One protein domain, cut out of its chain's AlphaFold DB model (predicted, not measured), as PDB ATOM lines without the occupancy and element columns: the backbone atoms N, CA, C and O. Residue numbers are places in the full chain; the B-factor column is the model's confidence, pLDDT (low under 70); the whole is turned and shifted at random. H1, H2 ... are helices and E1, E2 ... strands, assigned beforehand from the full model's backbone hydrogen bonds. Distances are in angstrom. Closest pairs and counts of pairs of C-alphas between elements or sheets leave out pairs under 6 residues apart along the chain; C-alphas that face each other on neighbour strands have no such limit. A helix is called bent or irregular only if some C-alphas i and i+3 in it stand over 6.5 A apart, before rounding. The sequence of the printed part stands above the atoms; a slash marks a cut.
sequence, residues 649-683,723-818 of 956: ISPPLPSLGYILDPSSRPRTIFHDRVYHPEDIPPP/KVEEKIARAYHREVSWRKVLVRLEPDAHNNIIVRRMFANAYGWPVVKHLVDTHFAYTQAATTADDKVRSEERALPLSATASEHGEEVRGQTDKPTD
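What this domain is: This is residues 649 to 683 and 723 to 818 of the 956 residues of an uncharacterized protein of Coccidioides immitis H538.4 (UniProt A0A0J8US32). With little regular structure, a narrow antiparallel ribbon, E1 and E2, lies in the middle, H4 packs over it with residues 764 to 771, and H1 and H2 lie at opposite ends. Residues 784 to 818, with no named element, loop out and back. H1, E1, H2, E2, H3, H4 and H5, class mixed, hold 49 of 131 printed residues. The whole is only just compact, close to loose: radius of gyration of the C-alphas 16.5 A, spans 48 by 44 by 26 A.

Where its parts are: E1 is residues 669 to 675, from C-alpha (192.741, 171.511, 189.444); E2 is 738 to 743. H4, 762 to 775, 20.6 A long, is irregular: C-alphas 763 and 766 are 7.2 A apart. H1 is 656 to 660, H2 724 to 732, H3 749 to 752, H5 780 to 783, ending at C-alpha (180.561, 168.030, 172.541).

How they stand to each other: E1 and E2 are antiparallel; N 675 and O 738, 2.8 A apart, are within hydrogen-bond range. The closest C-alphas of E1 and H4, Ile 669 and Val 767, are 7.4 A apart. H4 touches H3 with residues 762 to 764 alone, closest C-alphas Gly 764 and Asn 752, 5.0 A. Every O i to N i+4 pair is within range in H1 and H2, 8 of 10 in H4.

The domain as a whole: Residues 684 to 722 are not printed; C-alphas 683 and 723 are 10.3 A apart. Nine residues have pLDDT under 70, among them 746 to 749.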
ATOM      1  N   ILE A 649     205.735 190.949 192.515       53.88
ATOM      2  CA  ILE A 649     206.962 191.658 192.127       53.88
ATOM      3  C   ILE A 649     208.036 190.685 191.614       53.88
ATOM      4  O   ILE A 649     208.757 191.006 190.669       53.88
ATOM      5  N   SER A 650     208.169 189.491 192.194       57.81
ATOM      6  CA  SER A 650     209.159 188.492 191.765       57.81
ATOM      7  C   SER A 650     208.664 187.066 192.020       57.81
ATOM      8  O   SER A 650     209.100 186.427 192.978       57.81
ATOM      9  N   PRO A 651     207.766 186.547 191.162       64.56
ATOM     10  CA  PRO A 651     207.248 185.193 191.316       64.56
ATOM     11  C   PRO A 651     208.382 184.159 191.170       64.56
ATOM     12  O   PRO A 651     209.245 184.345 190.302       64.56
ATOM     13  N   PRO A 652     208.403 183.063 191.960       75.94
ATOM     14  CA  PRO A 652     209.347 181.974 191.738       75.94
ATOM     15  C   PRO A 652     209.187 181.439 190.320       75.94
ATOM     16  O   PRO A 652     208.075 181.211 189.851       75.94
ATOM     17  N   LEU A 653     210.302 181.235 189.624       85.44
ATOM     18  CA  LEU A 653     210.266 180.700 188.267       85.44
ATOM     19  C   LEU A 653     209.988 179.190 188.287       85.44
ATOM     20  O   LEU A 653     210.485 178.497 189.180       85.44
ATOM     21  N   PRO A 654     209.228 178.664 187.309       88.44
ATOM     22  CA  PRO A 654     209.058 177.227 187.126       88.44
ATOM     23  C   PRO A 654     210.398 176.507 186.976       88.44
ATOM     24  O   PRO A 654     211.314 176.997 186.313       88.44
ATOM     25  N   SER A 655     210.505 175.322 187.579       92.00
ATOM     26  CA  SER A 655     211.685 174.473 187.414       92.00
ATOM     27  C   SER A 655     211.786 173.946 185.979       92.00
ATOM     28  O   SER A 655     210.790 173.838 185.261       92.00
ATOM     29  N   LEU A 656     212.992 173.553 185.558       91.88
ATOM     30  CA  LEU A 656     213.183 172.963 184.231       91.88
ATOM     31  C   LEU A 656     212.343 171.684 184.049       91.88
ATOM     32  O   LEU A 656     211.750 171.498 182.993       91.88
ATOM     33  N   GLY A 657     212.229 170.848 185.088       91.88
ATOM     34  CA  GLY A 657     211.365 169.661 185.068       91.88
ATOM     35  C   GLY A 657     209.906 170.018 184.782       91.88
ATOM     36  O   GLY A 657     209.313 169.454 183.868       91.88
ATOM     37  N   TYR A 658     209.380 171.046 185.461       91.88
ATOM     38  CA  TYR A 658     208.021 171.545 185.235       91.88
ATOM     39  C   TYR A 658     207.799 171.975 183.773       91.88
ATOM     40  O   TYR A 658     206.738 171.726 183.190       91.88
ATOM     41  N   ILE A 659     208.799 172.624 183.165       92.94
ATOM     42  CA  ILE A 659     208.736 173.098 181.777       92.94
ATOM     43  C   ILE A 659     208.747 171.925 180.788       92.94
ATOM     44  O   ILE A 659     207.944 171.922 179.857       92.94
ATOM     45  N   LEU A 660     209.634 170.946 180.987       93.94
ATOM     46  CA  LEU A 660     209.901 169.878 180.017       93.94
ATOM     47  C   LEU A 660     208.962 168.671 180.121       93.94
ATOM     48  O   LEU A 660     208.756 167.986 179.121       93.94
ATOM     49  N   ASP A 661     208.425 168.383 181.305       93.06
ATOM     50  CA  ASP A 661     207.649 167.169 181.555       93.06
ATOM     51  C   ASP A 661     206.304 167.496 182.227       93.06
ATOM     52  O   ASP A 661     206.279 167.856 183.411       93.06
ATOM     53  N   PRO A 662     205.171 167.353 181.509       92.50
ATOM     54  CA  PRO A 662     203.838 167.527 182.076       92.50
ATOM     55  C   PRO A 662     203.548 166.640 183.288       92.50
ATOM     56  O   PRO A 662     202.857 167.096 184.196       92.50
ATOM     57  N   SER A 663     204.089 165.419 183.337       90.31
ATOM     58  CA  SER A 663     203.846 164.470 184.433       90.31
ATOM     59  C   SER A 663     204.530 164.878 185.742       90.31
ATOM     60  O   SER A 663     204.077 164.519 186.829       90.31
ATOM     61  N   SER A 664     205.590 165.690 185.649       90.56
ATOM     62  CA  SER A 664     206.310 166.232 186.808       90.56
ATOM     63  C   SER A 664     205.564 167.368 187.514       90.56
ATOM     64  O   SER A 664     205.963 167.798 188.599       90.56
ATOM     65  N   ARG A 665     204.495 167.889 186.897       89.94
ATOM     66  CA  ARG A 665     203.746 169.032 187.418       89.94
ATOM     67  C   ARG A 665     202.828 168.583 188.557       89.94
ATOM     68  O   ARG A 665     202.134 167.574 188.417       89.94
ATOM     69  N   PRO A 666     202.768 169.334 189.670       88.44
ATOM     70  CA  PRO A 666     201.741 169.108 190.674       88.44
ATOM     71  C   PRO A 666     200.353 169.389 190.090       88.44
ATOM     72  O   PRO A 666     200.181 170.260 189.231       88.44
ATOM     73  N   ARG A 667     199.348 168.675 190.605       88.12
ATOM     74  CA  ARG A 667     197.944 168.906 190.259       88.12
ATOM     75  C   ARG A 667     197.544 170.335 190.581       88.12
ATOM     76  O   ARG A 667     197.732 170.824 191.693       88.12
ATOM     77  N   THR A 668     196.955 170.981 189.590       90.00
ATOM     78  CA  THR A 668     196.483 172.359 189.663       90.00
ATOM     79  C   THR A 668     194.985 172.404 189.940       90.00
ATOM     80  O   THR A 668     194.528 173.244 190.715       90.00
ATOM     81  N   ILE A 669     194.203 171.517 189.319       91.31
ATOM     82  CA  ILE A 669     192.741 171.511 189.444       91.31
ATOM     83  C   ILE A 669     192.328 170.550 190.556       91.31
ATOM     84  O   ILE A 669     192.590 169.355 190.477       91.31
ATOM     85  N   PHE A 670     191.640 171.069 191.572       91.88
ATOM     86  CA  PHE A 670     191.139 170.262 192.695       91.88
ATOM     87  C   PHE A 670     189.609 170.177 192.754       91.88
ATOM     88  O   PHE A 670     189.063 169.498 193.619       91.88
ATOM     89  N   HIS A 671     188.914 170.876 191.856       93.88
ATOM     90  CA  HIS A 671     187.464 170.803 191.700       93.88
ATOM     91  C   HIS A 671     187.090 171.097 190.246       93.88
ATOM     92  O   HIS A 671     187.486 172.139 189.726       93.88
ATOM     93  N   ASP A 672     186.318 170.219 189.617       96.00
ATOM     94  CA  ASP A 672     185.675 170.413 188.313       96.00
ATOM     95  C   ASP A 672     184.332 169.679 188.325       96.00
ATOM     96  O   ASP A 672     184.269 168.451 188.224       96.00
ATOM     97  N   ARG A 673     183.250 170.446 188.467       94.62
ATOM     98  CA  ARG A 673     181.887 169.916 188.498       94.62
ATOM     99  C   ARG A 673     180.927 170.831 187.754       94.62
ATOM    100  O   ARG A 673     180.986 172.058 187.878       94.62
ATOM    101  N   VAL A 674     179.991 170.219 187.033       94.75
ATOM    102  CA  VAL A 674     178.810 170.907 186.508       94.75
ATOM    103  C   VAL A 674     177.715 170.906 187.569       94.75
ATOM    104  O   VAL A 674     177.430 169.889 188.198       94.75
ATOM    105  N   TYR A 675     177.136 172.073 187.799       94.38
ATOM    106  CA  TYR A 675     176.052 172.312 188.734       94.38
ATOM    107  C   TYR A 675     174.782 172.670 187.975       94.38
ATOM    108  O   TYR A 675     174.828 173.316 186.927       94.38
ATOM    109  N   HIS A 676     173.652 172.294 188.554       92.88
ATOM    110  CA  HIS A 676     172.323 172.547 188.021       92.88
ATOM    111  C   HIS A 676     171.525 173.476 188.948       92.88
ATOM    112  O   HIS A 676     171.872 173.633 190.123       92.88
ATOM    113  N   PRO A 677     170.435 174.109 188.474       89.25
ATOM    114  CA  PRO A 677     169.600 174.983 189.305       89.25
ATOM    115  C   PRO A 677     169.107 174.329 190.605       89.25
ATOM    116  O   PRO A 677     168.943 175.007 191.620       89.25
ATOM    117  N   GLU A 678     168.882 173.018 190.583       88.38
ATOM    118  CA  GLU A 678     168.512 172.188 191.729       88.38
ATOM    119  C   GLU A 678     169.626 172.017 192.770       88.38
ATOM    120  O   GLU A 678     169.317 171.783 193.938       88.38
ATOM    121  N   ASP A 679     170.895 172.192 192.390       89.00
ATOM    122  CA  ASP A 679     172.033 172.142 193.313       89.00
ATOM    123  C   ASP A 679     172.110 173.405 194.201       89.00
ATOM    124  O   ASP A 679     172.865 173.442 195.175       89.00
ATOM    125  N   ILE A 680     171.335 174.458 193.900       87.81
ATOM    126  CA  ILE A 680     171.311 175.697 194.685       87.81
ATOM    127  C   ILE A 680     170.560 175.456 196.011       87.81
ATOM    128  O   ILE A 680     169.346 175.229 195.994       87.81
ATOM    129  N   PRO A 681     171.210 175.607 197.187       87.25
ATOM    130  CA  PRO A 681     170.552 175.392 198.475       87.25
ATOM    131  C   PRO A 681     169.355 176.331 198.679       87.25
ATOM    132  O   PRO A 681     169.388 177.471 198.200       87.25
ATOM    133  N   PRO A 682     168.313 175.946 199.435       84.69
ATOM    134  CA  PRO A 682     167.212 176.855 199.747       84.69
ATOM    135  C   PRO A 682     167.710 178.103 200.504       84.69
ATOM    136  O   PRO A 682     168.725 178.040 201.200       84.69
ATOM    137  N   PRO A 683     167.038 179.262 200.364       79.44
ATOM    138  CA  PRO A 683     167.427 180.477 201.073       79.44
ATOM    139  C   PRO A 683     167.309 180.281 202.596       79.44
ATOM    140  O   PRO A 683     166.364 179.627 203.046       79.44
ATOM    141  N   LYS A 723     173.217 187.119 202.724       79.62
ATOM    142  CA  LYS A 723     174.321 188.024 202.381       79.62
ATOM    143  C   LYS A 723     174.159 188.584 200.958       79.62
ATOM    144  O   LYS A 723     173.487 187.983 200.120       79.62
ATOM    145  N   VAL A 724     174.727 189.759 200.679       77.31
ATOM    146  CA  VAL A 724     174.587 190.410 199.359       77.31
ATOM    147  C   VAL A 724     175.242 189.561 198.271       77.31
ATOM    148  O   VAL A 724     174.664 189.380 197.206       77.31
ATOM    149  N   GLU A 725     176.384 188.962 198.579       80.38
ATOM    150  CA  GLU A 725     177.158 188.091 197.700       80.38
ATOM    151  C   GLU A 725     176.356 186.837 197.348       80.38
ATOM    152  O   GLU A 725     176.285 186.451 196.189       80.38
ATOM    153  N   GLU A 726     175.655 186.247 198.323       83.50
ATOM    154  CA  GLU A 726     174.778 185.099 198.073       83.50
ATOM    155  C   GLU A 726     173.586 185.488 197.180       83.50
ATOM    156  O   GLU A 726     173.214 184.731 196.283       83.50
ATOM    157  N   LYS A 727     173.019 186.692 197.356       81.75
ATOM    158  CA  LYS A 727     171.969 187.214 196.460       81.75
ATOM    159  C   LYS A 727     172.477 187.368 195.025       81.75
ATOM    160  O   LYS A 727     171.752 187.023 194.096       81.75
ATOM    161  N   ILE A 728     173.699 187.875 194.852       81.88
ATOM    162  CA  ILE A 728     174.352 188.038 193.545       81.88
ATOM    163  C   ILE A 728     174.626 186.666 192.917       81.88
ATOM    164  O   ILE A 728     174.211 186.418 191.787       81.88
ATOM    165  N   ALA A 729     175.236 185.748 193.668       85.69
ATOM    166  CA  ALA A 729     175.540 184.393 193.215       85.69
ATOM    167  C   ALA A 729     174.278 183.646 192.765       85.69
ATOM    168  O   ALA A 729     174.258 183.044 191.697       85.69
ATOM    169  N   ARG A 730     173.193 183.720 193.544       86.69
ATOM    170  CA  ARG A 730     171.911 183.097 193.181       86.69
ATOM    171  C   ARG A 730     171.290 183.702 191.931       86.69
ATOM    172  O   ARG A 730     170.569 183.000 191.234       86.69
ATOM    173  N   ALA A 731     171.527 184.984 191.660       83.62
ATOM    174  CA  ALA A 731     171.017 185.631 190.461       83.62
ATOM    175  C   ALA A 731     171.774 185.164 189.205       83.62
ATOM    176  O   ALA A 731     171.120 184.821 188.226       83.62
ATOM    177  N   TYR A 732     173.112 185.068 189.258       83.75
ATOM    178  CA  TYR A 732     173.930 184.578 188.134       83.75
ATOM    179  C   TYR A 732     173.606 183.138 187.735       83.75
ATOM    180  O   TYR A 732     173.624 182.816 186.555       83.75
ATOM    181  N   HIS A 733     173.309 182.288 188.718       87.06
ATOM    182  CA  HIS A 733     173.071 180.859 188.503       87.06
ATOM    183  C   HIS A 733     171.583 180.499 188.399       87.06
ATOM    184  O   HIS A 733     171.203 179.329 188.386       87.06
ATOM    185  N   ARG A 734     170.695 181.497 188.358       83.56
ATOM    186  CA  ARG A 734     169.255 181.246 188.344       83.56
ATOM    187  C   ARG A 734     168.852 180.549 187.050       83.56
ATOM    188  O   ARG A 734     169.048 181.102 185.977       83.56
ATOM    189  N   GLU A 735     168.182 179.404 187.168       84.19
ATOM    190  CA  GLU A 735     167.647 178.650 186.024       84.19
ATOM    191  C   GLU A 735     168.710 178.255 184.992       84.19
ATOM    192  O   GLU A 735     168.329 177.948 183.875       84.19
ATOM    193  N   VAL A 736     170.006 178.237 185.313       86.81
ATOM    194  CA  VAL A 736     171.082 177.853 184.384       86.81
ATOM    195  C   VAL A 736     171.945 176.752 184.992       86.81
ATOM    196  O   VAL A 736     172.050 176.664 186.210       86.81
ATOM    197  N   SER A 737     172.524 175.902 184.147       91.50
ATOM    198  CA  SER A 737     173.586 174.976 184.548       91.50
ATOM    199  C   SER A 737     174.915 175.694 184.369       91.50
ATOM    200  O   SER A 737     175.048 176.508 183.454       91.50
ATOM    201  N   TRP A 738     175.875 175.439 185.248       93.19
ATOM    202  CA  TRP A 738     177.182 176.080 185.188       93.19
ATOM    203  C   TRP A 738     178.268 175.123 185.641       93.19
ATOM    204  O   TRP A 738     178.106 174.376 186.603       93.19
ATOM    205  N   ARG A 739     179.416 175.183 184.981       94.31
ATOM    206  CA  ARG A 739     180.615 174.500 185.440       94.31
ATOM    207  C   ARG A 739     181.384 175.372 186.417       94.31
ATOM    208  O   ARG A 739     181.598 176.560 186.172       94.31
ATOM    209  N   LYS A 740     181.835 174.778 187.517       94.62
ATOM    210  CA  LYS A 740     182.752 175.417 188.455       94.62
ATOM    211  C   LYS A 740     184.063 174.646 188.468       94.62
ATOM    212  O   LYS A 740     184.072 173.454 188.758       94.62
ATOM    213  N   VAL A 741     185.149 175.364 188.201       94.12
ATOM    214  CA  VAL A 741     186.516 174.844 188.263       94.12
ATOM    215  C   VAL A 741     187.272 175.624 189.333       94.12
ATOM    216  O   VAL A 741     187.270 176.856 189.301       94.12
ATOM    217  N   LEU A 742     187.880 174.934 190.299       92.62
ATOM    218  CA  LEU A 742     188.768 175.555 191.286       92.62
ATOM    219  C   LEU A 742     190.198 175.081 191.070       92.62
ATOM    220  O   LEU A 742     190.462 173.888 190.907       92.62
ATOM    221  N   VAL A 743     191.106 176.052 191.088       88.56
ATOM    222  CA  VAL A 743     192.522 175.853 190.801       88.56
ATOM    223  C   VAL A 743     193.363 176.326 191.974       88.56
ATOM    224  O   VAL A 743     193.017 177.306 192.639       88.56
ATOM    225  N   ARG A 744     194.480 175.647 192.210       84.69
ATOM    226  CA  ARG A 744     195.543 176.083 193.111       84.69
ATOM    227  C   ARG A 744     196.775 176.388 192.267       84.69
ATOM    228  O   ARG A 744     197.305 175.503 191.611       84.69
ATOM    229  N   LEU A 745     197.201 177.646 192.280       80.44
ATOM    230  CA  LEU A 745     198.385 178.131 191.574       80.44
ATOM    231  C   LEU A 745     199.254 178.895 192.571       80.44
ATOM    232  O   LEU A 745     198.755 179.797 193.240       80.44
ATOM    233  N   GLU A 746     200.534 178.556 192.641       67.50
ATOM    234  CA  GLU A 746     201.544 179.306 193.390       67.50
ATOM    235  C   GLU A 746     202.408 180.073 192.368       67.50
ATOM    236  O   GLU A 746     202.732 179.511 191.318       67.50
ATOM    237  N   PRO A 747     202.759 181.354 192.584       58.25
ATOM    238  CA  PRO A 747     202.482 182.188 193.761       58.25
ATOM    239  C   PRO A 747     201.177 183.020 193.696       58.25
ATOM    240  O   PRO A 747     200.538 183.238 194.717       58.25
ATOM    241  N   ASP A 748     200.744 183.463 192.508       68.94
ATOM    242  CA  ASP A 748     199.509 184.238 192.300       68.94
ATOM    243  C   ASP A 748     198.707 183.663 191.129       68.94
ATOM    244  O   ASP A 748     199.124 183.720 189.966       68.94
ATOM    245  N   ALA A 749     197.527 183.125 191.426       65.25
ATOM    246  CA  ALA A 749     196.645 182.540 190.426       65.25
ATOM    247  C   ALA A 749     196.134 183.568 189.407       65.25
ATOM    248  O   ALA A 749     195.907 183.221 188.246       65.25
ATOM    249  N   HIS A 750     195.964 184.831 189.819       71.75
ATOM    250  CA  HIS A 750     195.350 185.857 188.980       71.75
ATOM    251  C   HIS A 750     196.217 186.187 187.760       71.75
ATOM    252  O   HIS A 750     195.697 186.259 186.644       71.75
ATOM    253  N   ASN A 751     197.531 186.325 187.962       69.81
ATOM    254  CA  ASN A 751     198.493 186.628 186.904       69.81
ATOM    255  C   ASN A 751     199.030 185.388 186.174       69.81
ATOM    256  O   ASN A 751     199.412 185.491 185.009       69.81
ATOM    257  N   ASN A 752     199.083 184.216 186.818       75.12
ATOM    258  CA  ASN A 752     199.664 183.027 186.185       75.12
ATOM    259  C   ASN A 752     198.728 182.343 185.178       75.12
ATOM    260  O   ASN A 752     199.215 181.780 184.202       75.12
ATOM    261  N   ILE A 753     197.405 182.435 185.346       76.00
ATOM    262  CA  ILE A 753     196.424 181.726 184.497       76.00
ATOM    263  C   ILE A 753     196.435 182.143 183.015       76.00
ATOM    264  O   ILE A 753     196.074 181.354 182.147       76.00
ATOM    265  N   ILE A 754     196.833 183.380 182.715       71.44
ATOM    266  CA  ILE A 754     196.830 183.941 181.350       71.44
ATOM    267  C   ILE A 754     198.068 183.537 180.546       71.44
ATOM    268  O   ILE A 754     198.064 183.597 179.321       71.44
ATOM    269  N   VAL A 755     199.122 183.094 181.239       76.62
ATOM    270  CA  VAL A 755     200.386 182.666 180.637       76.62
ATOM    271  C   VAL A 755     201.018 183.736 179.718       76.62
ATOM    272  O   VAL A 755     201.702 183.411 178.750       76.62
ATOM    273  N   ARG A 756     200.822 185.031 180.036       74.81
ATOM    274  CA  ARG A 756     201.373 186.199 179.303       74.81
ATOM    275  C   ARG A 756     202.840 186.009 178.933       74.81
ATOM    276  O   ARG A 756     203.268 186.287 177.818       74.81
ATOM    277  N   ARG A 757     203.630 185.615 179.932       80.38
ATOM    278  CA  ARG A 757     205.038 185.253 179.799       80.38
ATOM    279  C   ARG A 757     205.073 183.739 179.734       80.38
ATOM    280  O   ARG A 757     205.153 183.122 180.790       80.38
ATOM    281  N   MET A 758     204.951 183.165 178.536       86.31
ATOM    282  CA  MET A 758     204.728 181.725 178.325       86.31
ATOM    283  C   MET A 758     205.454 180.837 179.352       86.31
ATOM    284  O   MET A 758     204.826 179.992 179.981       86.31
ATOM    285  N   PHE A 759     206.750 181.082 179.572       91.00
ATOM    286  CA  PHE A 759     207.572 180.322 180.515       91.00
ATOM    287  C   PHE A 759     207.520 180.833 181.958       91.00
ATOM    288  O   PHE A 759     207.345 180.039 182.874       91.00
ATOM    289  N   ALA A 760     207.623 182.144 182.202       87.12
ATOM    290  CA  ALA A 760     207.580 182.669 183.574       87.12
ATOM    291  C   ALA A 760     206.205 182.482 184.247       87.12
ATOM    292  O   ALA A 760     206.108 182.492 185.468       87.12
ATOM    293  N   ASN A 761     205.152 182.301 183.451       88.31
ATOM    294  CA  ASN A 761     203.791 182.015 183.886       88.31
ATOM    295  C   ASN A 761     203.360 180.571 183.556       88.31
ATOM    296  O   ASN A 761     202.163 180.291 183.487       88.31
ATOM    297  N   ALA A 762     204.309 179.639 183.380       91.12
ATOM    298  CA  ALA A 762     204.006 178.249 183.015       91.12
ATOM    299  C   ALA A 762     203.117 177.517 184.034       91.12
ATOM    300  O   ALA A 762     202.438 176.551 183.681       91.12
ATOM    301  N   TYR A 763     203.052 177.990 185.285       89.31
ATOM    302  CA  TYR A 763     202.114 177.464 186.280       89.31
ATOM    303  C   TYR A 763     200.655 177.492 185.799       89.31
ATOM    304  O   TYR A 763     199.877 176.628 186.178       89.31
ATOM    305  N   GLY A 764     200.282 178.416 184.906       91.25
ATOM    306  CA  GLY A 764     198.942 178.461 184.316       91.25
ATOM    307  C   GLY A 764     198.673 177.450 183.194       91.25
ATOM    308  O   GLY A 764     197.512 177.277 182.823       91.25
ATOM    309  N   TRP A 765     199.689 176.767 182.647       93.62
ATOM    310  CA  TRP A 765     199.513 175.841 181.516       93.62
ATOM    311  C   TRP A 765     198.464 174.743 181.752       93.62
ATOM    312  O   TRP A 765     197.671 174.521 180.834       93.62
ATOM    313  N   PRO A 766     198.386 174.079 182.926       93.50
ATOM    314  CA  PRO A 766     197.364 173.059 183.176       93.50
ATOM    315  C   PRO A 766     195.936 173.615 183.091       93.50
ATOM    316  O   PRO A 766     195.038 172.945 182.586       93.50
ATOM    317  N   VAL A 767     195.731 174.871 183.507       93.75
ATOM    318  CA  VAL A 767     194.420 175.532 183.449       93.75
ATOM    319  C   VAL A 767     194.021 175.848 182.010       93.75
ATOM    320  O   VAL A 767     192.889 175.578 181.611       93.75
ATOM    321  N   VAL A 768     194.952 176.380 181.211       94.31
ATOM    322  CA  VAL A 768     194.706 176.648 179.785       94.31
ATOM    323  C   VAL A 768     194.429 175.345 179.040       94.31
ATOM    324  O   VAL A 768     193.470 175.282 178.272       94.31
ATOM    325  N   LYS A 769     195.202 174.287 179.316       94.62
ATOM    326  CA  LYS A 769     194.981 172.959 178.735       94.62
ATOM    327  C   LYS A 769     193.585 172.429 179.047       94.62
ATOM    328  O   LYS A 769     192.873 172.033 178.130       94.62
ATOM    329  N   HIS A 770     193.176 172.450 180.315       95.31
ATOM    330  CA  HIS A 770     191.849 171.987 180.731       95.31
ATOM    331  C   HIS A 770     190.719 172.755 180.042       95.31
ATOM    332  O   HIS A 770     189.794 172.131 179.522       95.31
ATOM    333  N   LEU A 771     190.815 174.088 179.976       95.62
ATOM    334  CA  LEU A 771     189.833 174.930 179.288       95.62
ATOM    335  C   LEU A 771     189.709 174.545 177.813       95.62
ATOM    336  O   LEU A 771     188.604 174.396 177.289       95.62
ATOM    337  N   VAL A 772     190.846 174.388 177.144       95.56
ATOM    338  CA  VAL A 772     190.907 174.089 175.717       95.56
ATOM    339  C   VAL A 772     190.380 172.683 175.420       95.56
ATOM    340  O   VAL A 772     189.534 172.525 174.536       95.56
ATOM    341  N   ASP A 773     190.792 171.686 176.203       94.94
ATOM    342  CA  ASP A 773     190.322 170.303 176.079       94.94
ATOM    343  C   ASP A 773     188.812 170.186 176.350       94.94
ATOM    344  O   ASP A 773     188.111 169.415 175.695       94.94
ATOM    345  N   THR A 774     188.296 170.985 177.289       94.88
ATOM    346  CA  THR A 774     186.887 170.961 177.703       94.88
ATOM    347  C   THR A 774     185.956 171.674 176.728       94.88
ATOM    348  O   THR A 774     184.793 171.293 176.664       94.88
ATOM    349  N   HIS A 775     186.416 172.688 175.985       94.38
ATOM    350  CA  HIS A 775     185.530 173.535 175.168       94.38
ATOM    351  C   HIS A 775     185.836 173.557 173.663       94.38
ATOM    352  O   HIS A 775     184.955 173.931 172.890       94.38
ATOM    353  N   PHE A 776     187.049 173.192 173.229       95.62
ATOM    354  CA  PHE A 776     187.492 173.378 171.836       95.62
ATOM    355  C   PHE A 776     188.142 172.143 171.197       95.62
ATOM    356  O   PHE A 776     188.218 172.067 169.969       95.62
ATOM    357  N   ALA A 777     188.590 171.169 171.993       93.75
ATOM    358  CA  ALA A 777     189.140 169.913 171.489       93.75
ATOM    359  C   ALA A 777     188.048 168.929 171.017       93.75
ATOM    360  O   ALA A 777     186.855 169.111 171.262       93.75
ATOM    361  N   TYR A 778     188.448 167.847 170.339       93.19
ATOM    362  CA  TYR A 778     187.539 166.761 169.955       93.19
ATOM    363  C   TYR A 778     187.338 165.775 171.115       93.19
ATOM    364  O   TYR A 778     187.794 164.634 171.075       93.19
ATOM    365  N   THR A 779     186.665 166.240 172.168       93.94
ATOM    366  CA  THR A 779     186.420 165.475 173.399       93.94
ATOM    367  C   THR A 779     184.925 165.309 173.663       93.94
ATOM    368  O   THR A 779     184.079 166.062 173.162       93.94
ATOM    369  N   GLN A 780     184.567 164.317 174.477       91.56
ATOM    370  CA  GLN A 780     183.200 164.122 174.951       91.56
ATOM    371  C   GLN A 780     182.724 165.336 175.760       91.56
ATOM    372  O   GLN A 780     181.575 165.754 175.628       91.56
ATOM    373  N   ALA A 781     183.613 165.943 176.553       90.94
ATOM    374  CA  ALA A 781     183.306 167.141 177.326       90.94
ATOM    375  C   ALA A 781     182.947 168.338 176.427       90.94
ATOM    376  O   ALA A 781     181.942 168.988 176.688       90.94
ATOM    377  N   ALA A 782     183.700 168.576 175.348       91.00
ATOM    378  CA  ALA A 782     183.466 169.702 174.437       91.00
ATOM    379  C   ALA A 782     182.209 169.558 173.572       91.00
ATOM    380  O   ALA A 782     181.669 170.546 173.076       91.00
ATOM    381  N   THR A 783     181.735 168.328 173.375       89.00
ATOM    382  CA  THR A 783     180.561 168.030 172.541       89.00
ATOM    383  C   THR A 783     179.267 167.892 173.347       89.00
ATOM    384  O   THR A 783     178.177 167.926 172.771       89.00
ATOM    385  N   THR A 784     179.363 167.768 174.673       90.06
ATOM    386  CA  THR A 784     178.211 167.594 175.563       90.06
ATOM    387  C   THR A 784     177.810 168.931 176.177       90.06
ATOM    388  O   THR A 784     178.608 169.582 176.840       90.06
ATOM    389  N   ALA A 785     176.554 169.333 175.987       88.50
ATOM    390  CA  ALA A 785     176.010 170.526 176.630       88.50
ATOM    391  C   ALA A 785     175.929 170.342 178.157       88.50
ATOM    392  O   ALA A 785     175.537 169.272 178.625       88.50
ATOM    393  N   ASP A 786     176.271 171.383 178.925       88.88
ATOM    394  CA  ASP A 786     176.366 171.322 180.393       88.88
ATOM    395  C   ASP A 786     175.060 170.866 181.076       88.88
ATOM    396  O   ASP A 786     175.109 170.217 182.111       88.88
ATOM    397  N   ASP A 787     173.888 171.133 180.495       86.62
ATOM    398  CA  ASP A 787     172.583 170.684 181.011       86.62
ATOM    399  C   ASP A 787     172.346 169.168 180.900       86.62
ATOM    400  O   ASP A 787     171.434 168.630 181.529       86.62
ATOM    401  N   LYS A 788     173.154 168.477 180.092       90.06
ATOM    402  CA  LYS A 788     173.143 167.017 179.938       90.06
ATOM    403  C   LYS A 788     174.265 166.339 180.721       90.06
ATOM    404  O   LYS A 788     174.287 165.110 180.806       90.06
ATOM    405  N   VAL A 789     175.210 167.110 181.257       89.31
ATOM    406  CA  VAL A 789     176.321 166.587 182.055       89.31
ATOM    407  C   VAL A 789     175.807 166.241 183.451       89.31
ATOM    408  O   VAL A 789     174.961 166.932 184.003       89.31
ATOM    409  N   ARG A 790     176.302 165.160 184.055       87.94
ATOM    410  CA  ARG A 790     175.943 164.812 185.437       87.94
ATOM    411  C   ARG A 790     176.684 165.698 186.439       87.94
ATOM    412  O   ARG A 790     177.836 166.061 186.216       87.94
ATOM    413  N   SER A 791     176.043 165.981 187.574       89.31
ATOM    414  CA  SER A 791     176.644 166.716 188.697       89.31
ATOM    415  C   SER A 791     177.656 165.864 189.486       89.31
ATOM    416  O   SER A 791     177.460 165.590 190.670       89.31
ATOM    417  N   GLU A 792     178.737 165.437 188.834       90.94
ATOM    418  CA  GLU A 792     179.800 164.594 189.398       90.94
ATOM    419  C   GLU A 792     181.132 165.359 189.483       90.94
ATOM    420  O   GLU A 792     181.408 166.241 188.670       90.94
ATOM    421  N   GLU A 793     181.946 165.039 190.495       93.69
ATOM    422  CA  GLU A 793     183.296 165.591 190.652       93.69
ATOM    423  C   GLU A 793     184.260 164.898 189.685       93.69
ATOM    424  O   GLU A 793     184.428 163.675 189.738       93.69
ATOM    425  N   ARG A 794     184.901 165.676 188.808       94.00
ATOM    426  CA  ARG A 794     185.876 165.165 187.837       94.00
ATOM    427  C   ARG A 794     187.319 165.332 188.297       94.00
ATOM    428  O   ARG A 794     188.183 164.636 187.758       94.00
ATOM    429  N   ALA A 795     187.598 166.234 189.238       92.12
ATOM    430  CA  ALA A 795     188.959 166.463 189.701       92.12
ATOM    431  C   ALA A 795     189.516 165.245 190.444       92.12
ATOM    432  O   ALA A 795     188.807 164.529 191.158       92.12
ATOM    433  N   LEU A 796     190.810 165.000 190.254       88.50
ATOM    434  CA  LEU A 796     191.542 163.987 191.001       88.50
ATOM    435  C   LEU A 796     192.100 164.587 192.303       88.50
ATOM    436  O   LEU A 796     192.283 165.802 192.389       88.50
ATOM    437  N   PRO A 797     192.383 163.759 193.327       85.62
ATOM    438  CA  PRO A 797     193.046 164.232 194.537       85.62
ATOM    439  C   PRO A 797     194.378 164.922 194.215       85.62
ATOM    440  O   PRO A 797     195.128 164.445 193.365       85.62
ATOM    441  N   LEU A 798     194.702 165.995 194.941       81.44
ATOM    442  CA  LEU A 798     195.952 166.752 194.756       81.44
ATOM    443  C   LEU A 798     197.222 165.917 194.989       81.44
ATOM    444  O   LEU A 798     198.285 166.280 194.497       81.44
ATOM    445  N   SER A 799     197.117 164.809 195.728       79.44
ATOM    446  CA  SER A 799     198.215 163.864 195.962       79.44
ATOM    447  C   SER A 799     198.538 162.983 194.751       79.44
ATOM    448  O   SER A 799     199.604 162.373 194.715       79.44
ATOM    449  N   ALA A 800     197.638 162.887 193.769       80.50
ATOM    450  CA  ALA A 800     197.890 162.139 192.544       80.50
ATOM    451  C   ALA A 800     198.804 162.944 191.613       80.50
ATOM    452  O   ALA A 800     198.633 164.150 191.455       80.50
ATOM    453  N   THR A 801     199.749 162.282 190.948       78.00
ATOM    454  CA  THR A 801     200.594 162.931 189.938       78.00
ATOM    455  C   THR A 801     199.799 163.274 188.681       78.00
ATOM    456  O   THR A 801     198.746 162.683 188.399       78.00
ATOM    457  N   ALA A 802     200.316 164.229 187.902       77.56
ATOM    458  CA  ALA A 802     199.801 164.477 186.570       77.56
ATOM    459  C   ALA A 802     199.958 163.249 185.666       77.56
ATOM    460  O   ALA A 802     200.896 162.466 185.828       77.56
ATOM    461  N   SER A 803     199.014 163.048 184.739       83.25
ATOM    462  CA  SER A 803     199.173 161.997 183.729       83.25
ATOM    463  C   SER A 803     200.318 162.357 182.778       83.25
ATOM    464  O   SER A 803     200.759 163.507 182.733       83.25
ATOM    465  N   GLU A 804     200.789 161.389 181.993       83.75
ATOM    466  CA  GLU A 804     201.855 161.594 180.999       83.75
ATOM    467  C   GLU A 804     201.560 162.765 180.047       83.75
ATOM    468  O   GLU A 804     202.441 163.555 179.713       83.75
ATOM    469  N   HIS A 805     200.289 162.933 179.680       83.75
ATOM    470  CA  HIS A 805     199.813 164.016 178.821       83.75
ATOM    471  C   HIS A 805     199.288 165.231 179.602       83.75
ATOM    472  O   HIS A 805     198.648 166.101 179.018       83.75
ATOM    473  N   GLY A 806     199.514 165.311 180.917       85.94
ATOM    474  CA  GLY A 806     199.110 166.448 181.747       85.94
ATOM    475  C   GLY A 806     197.594 166.635 181.879       85.94
ATOM    476  O   GLY A 806     197.122 167.770 181.943       85.94
ATOM    477  N   GLU A 807     196.809 165.556 181.865       90.56
ATOM    478  CA  GLU A 807     195.360 165.614 182.103       90.56
ATOM    479  C   GLU A 807     195.077 165.801 183.584       90.56
ATOM    480  O   GLU A 807     195.524 164.977 184.372       90.56
ATOM    481  N   GLU A 808     194.314 166.829 183.951       91.06
ATOM    482  CA  GLU A 808     193.998 167.255 185.322       91.06
ATOM    483  C   GLU A 808     192.749 166.595 185.911       91.06
ATOM    484  O   GLU A 808     192.639 166.431 187.128       91.06
ATOM    485  N   VAL A 809     191.812 166.196 185.055       93.06
ATOM    486  CA  VAL A 809     190.502 165.689 185.470       93.06
ATOM    487  C   VAL A 809     190.149 164.398 184.742       93.06
ATOM    488  O   VAL A 809     190.646 164.113 183.651       93.06
ATOM    489  N   ARG A 810     189.231 163.620 185.318       91.75
ATOM    490  CA  ARG A 810     188.697 162.413 184.680       91.75
ATOM    491  C   ARG A 810     188.013 162.760 183.355       91.75
ATOM    492  O   ARG A 810     187.264 163.743 183.265       91.75
ATOM    493  N   GLY A 811     188.295 161.946 182.341       88.94
ATOM    494  CA  GLY A 811     187.747 162.067 180.992       88.94
ATOM    495  C   GLY A 811     188.080 163.380 180.287       88.94
ATOM    496  O   GLY A 811     187.259 163.903 179.535       88.94
ATOM    497  N   GLN A 812     189.243 163.977 180.575       91.81
ATOM    498  CA  GLN A 812     189.648 165.239 179.952       91.81
ATOM    499  C   GLN A 812     189.852 165.097 178.440       91.81
ATOM    500  O   GLN A 812     189.378 165.956 177.701       91.81
ATOM    501  N   THR A 813     190.493 164.016 177.983       91.50
ATOM    502  CA  THR A 813     190.734 163.757 176.551       91.50
ATOM    503  C   THR A 813     189.881 162.626 175.965       91.50
ATOM    504  O   THR A 813     190.102 162.209 174.826       91.50
ATOM    505  N   ASP A 814     188.866 162.155 176.702       92.38
ATOM    506  CA  ASP A 814     187.963 161.098 176.237       92.38
ATOM    507  C   ASP A 814     187.305 161.500 174.914       92.38
ATOM    508  O   ASP A 814     186.662 162.549 174.808       92.38
ATOM    509  N   LYS A 815     187.459 160.657 173.889       90.88
ATOM    510  CA  LYS A 815     186.856 160.889 172.572       90.88
ATOM    511  C   LYS A 815     185.332 160.727 172.646       90.88
ATOM    512  O   LYS A 815     184.850 159.887 173.406       90.88
ATOM    513  N   PRO A 816     184.557 161.451 171.822       86.81
ATOM    514  CA  PRO A 816     183.122 161.212 171.711       86.81
ATOM    515  C   PRO A 816     182.843 159.764 171.266       86.81
ATOM    516  O   PRO A 816     183.198 159.373 170.156       86.81
ATOM    517  N   THR A 817     182.225 158.953 172.126       72.88
ATOM    518  CA  THR A 817     181.782 157.589 171.795       72.88
ATOM    519  C   THR A 817     180.323 157.585 171.340       72.88
ATOM    520  O   THR A 817     179.484 158.196 171.997       72.88
ATOM    521  N   ASP A 818     179.988 156.823 170.293       52.72
ATOM    522  CA  ASP A 818     178.594 156.633 169.837       52.72
ATOM    523  C   ASP A 818     177.764 155.731 170.786       52.72
ATOM    524  O   ASP A 818     176.548 155.626 170.641       52.72
TER     525      ASP A 818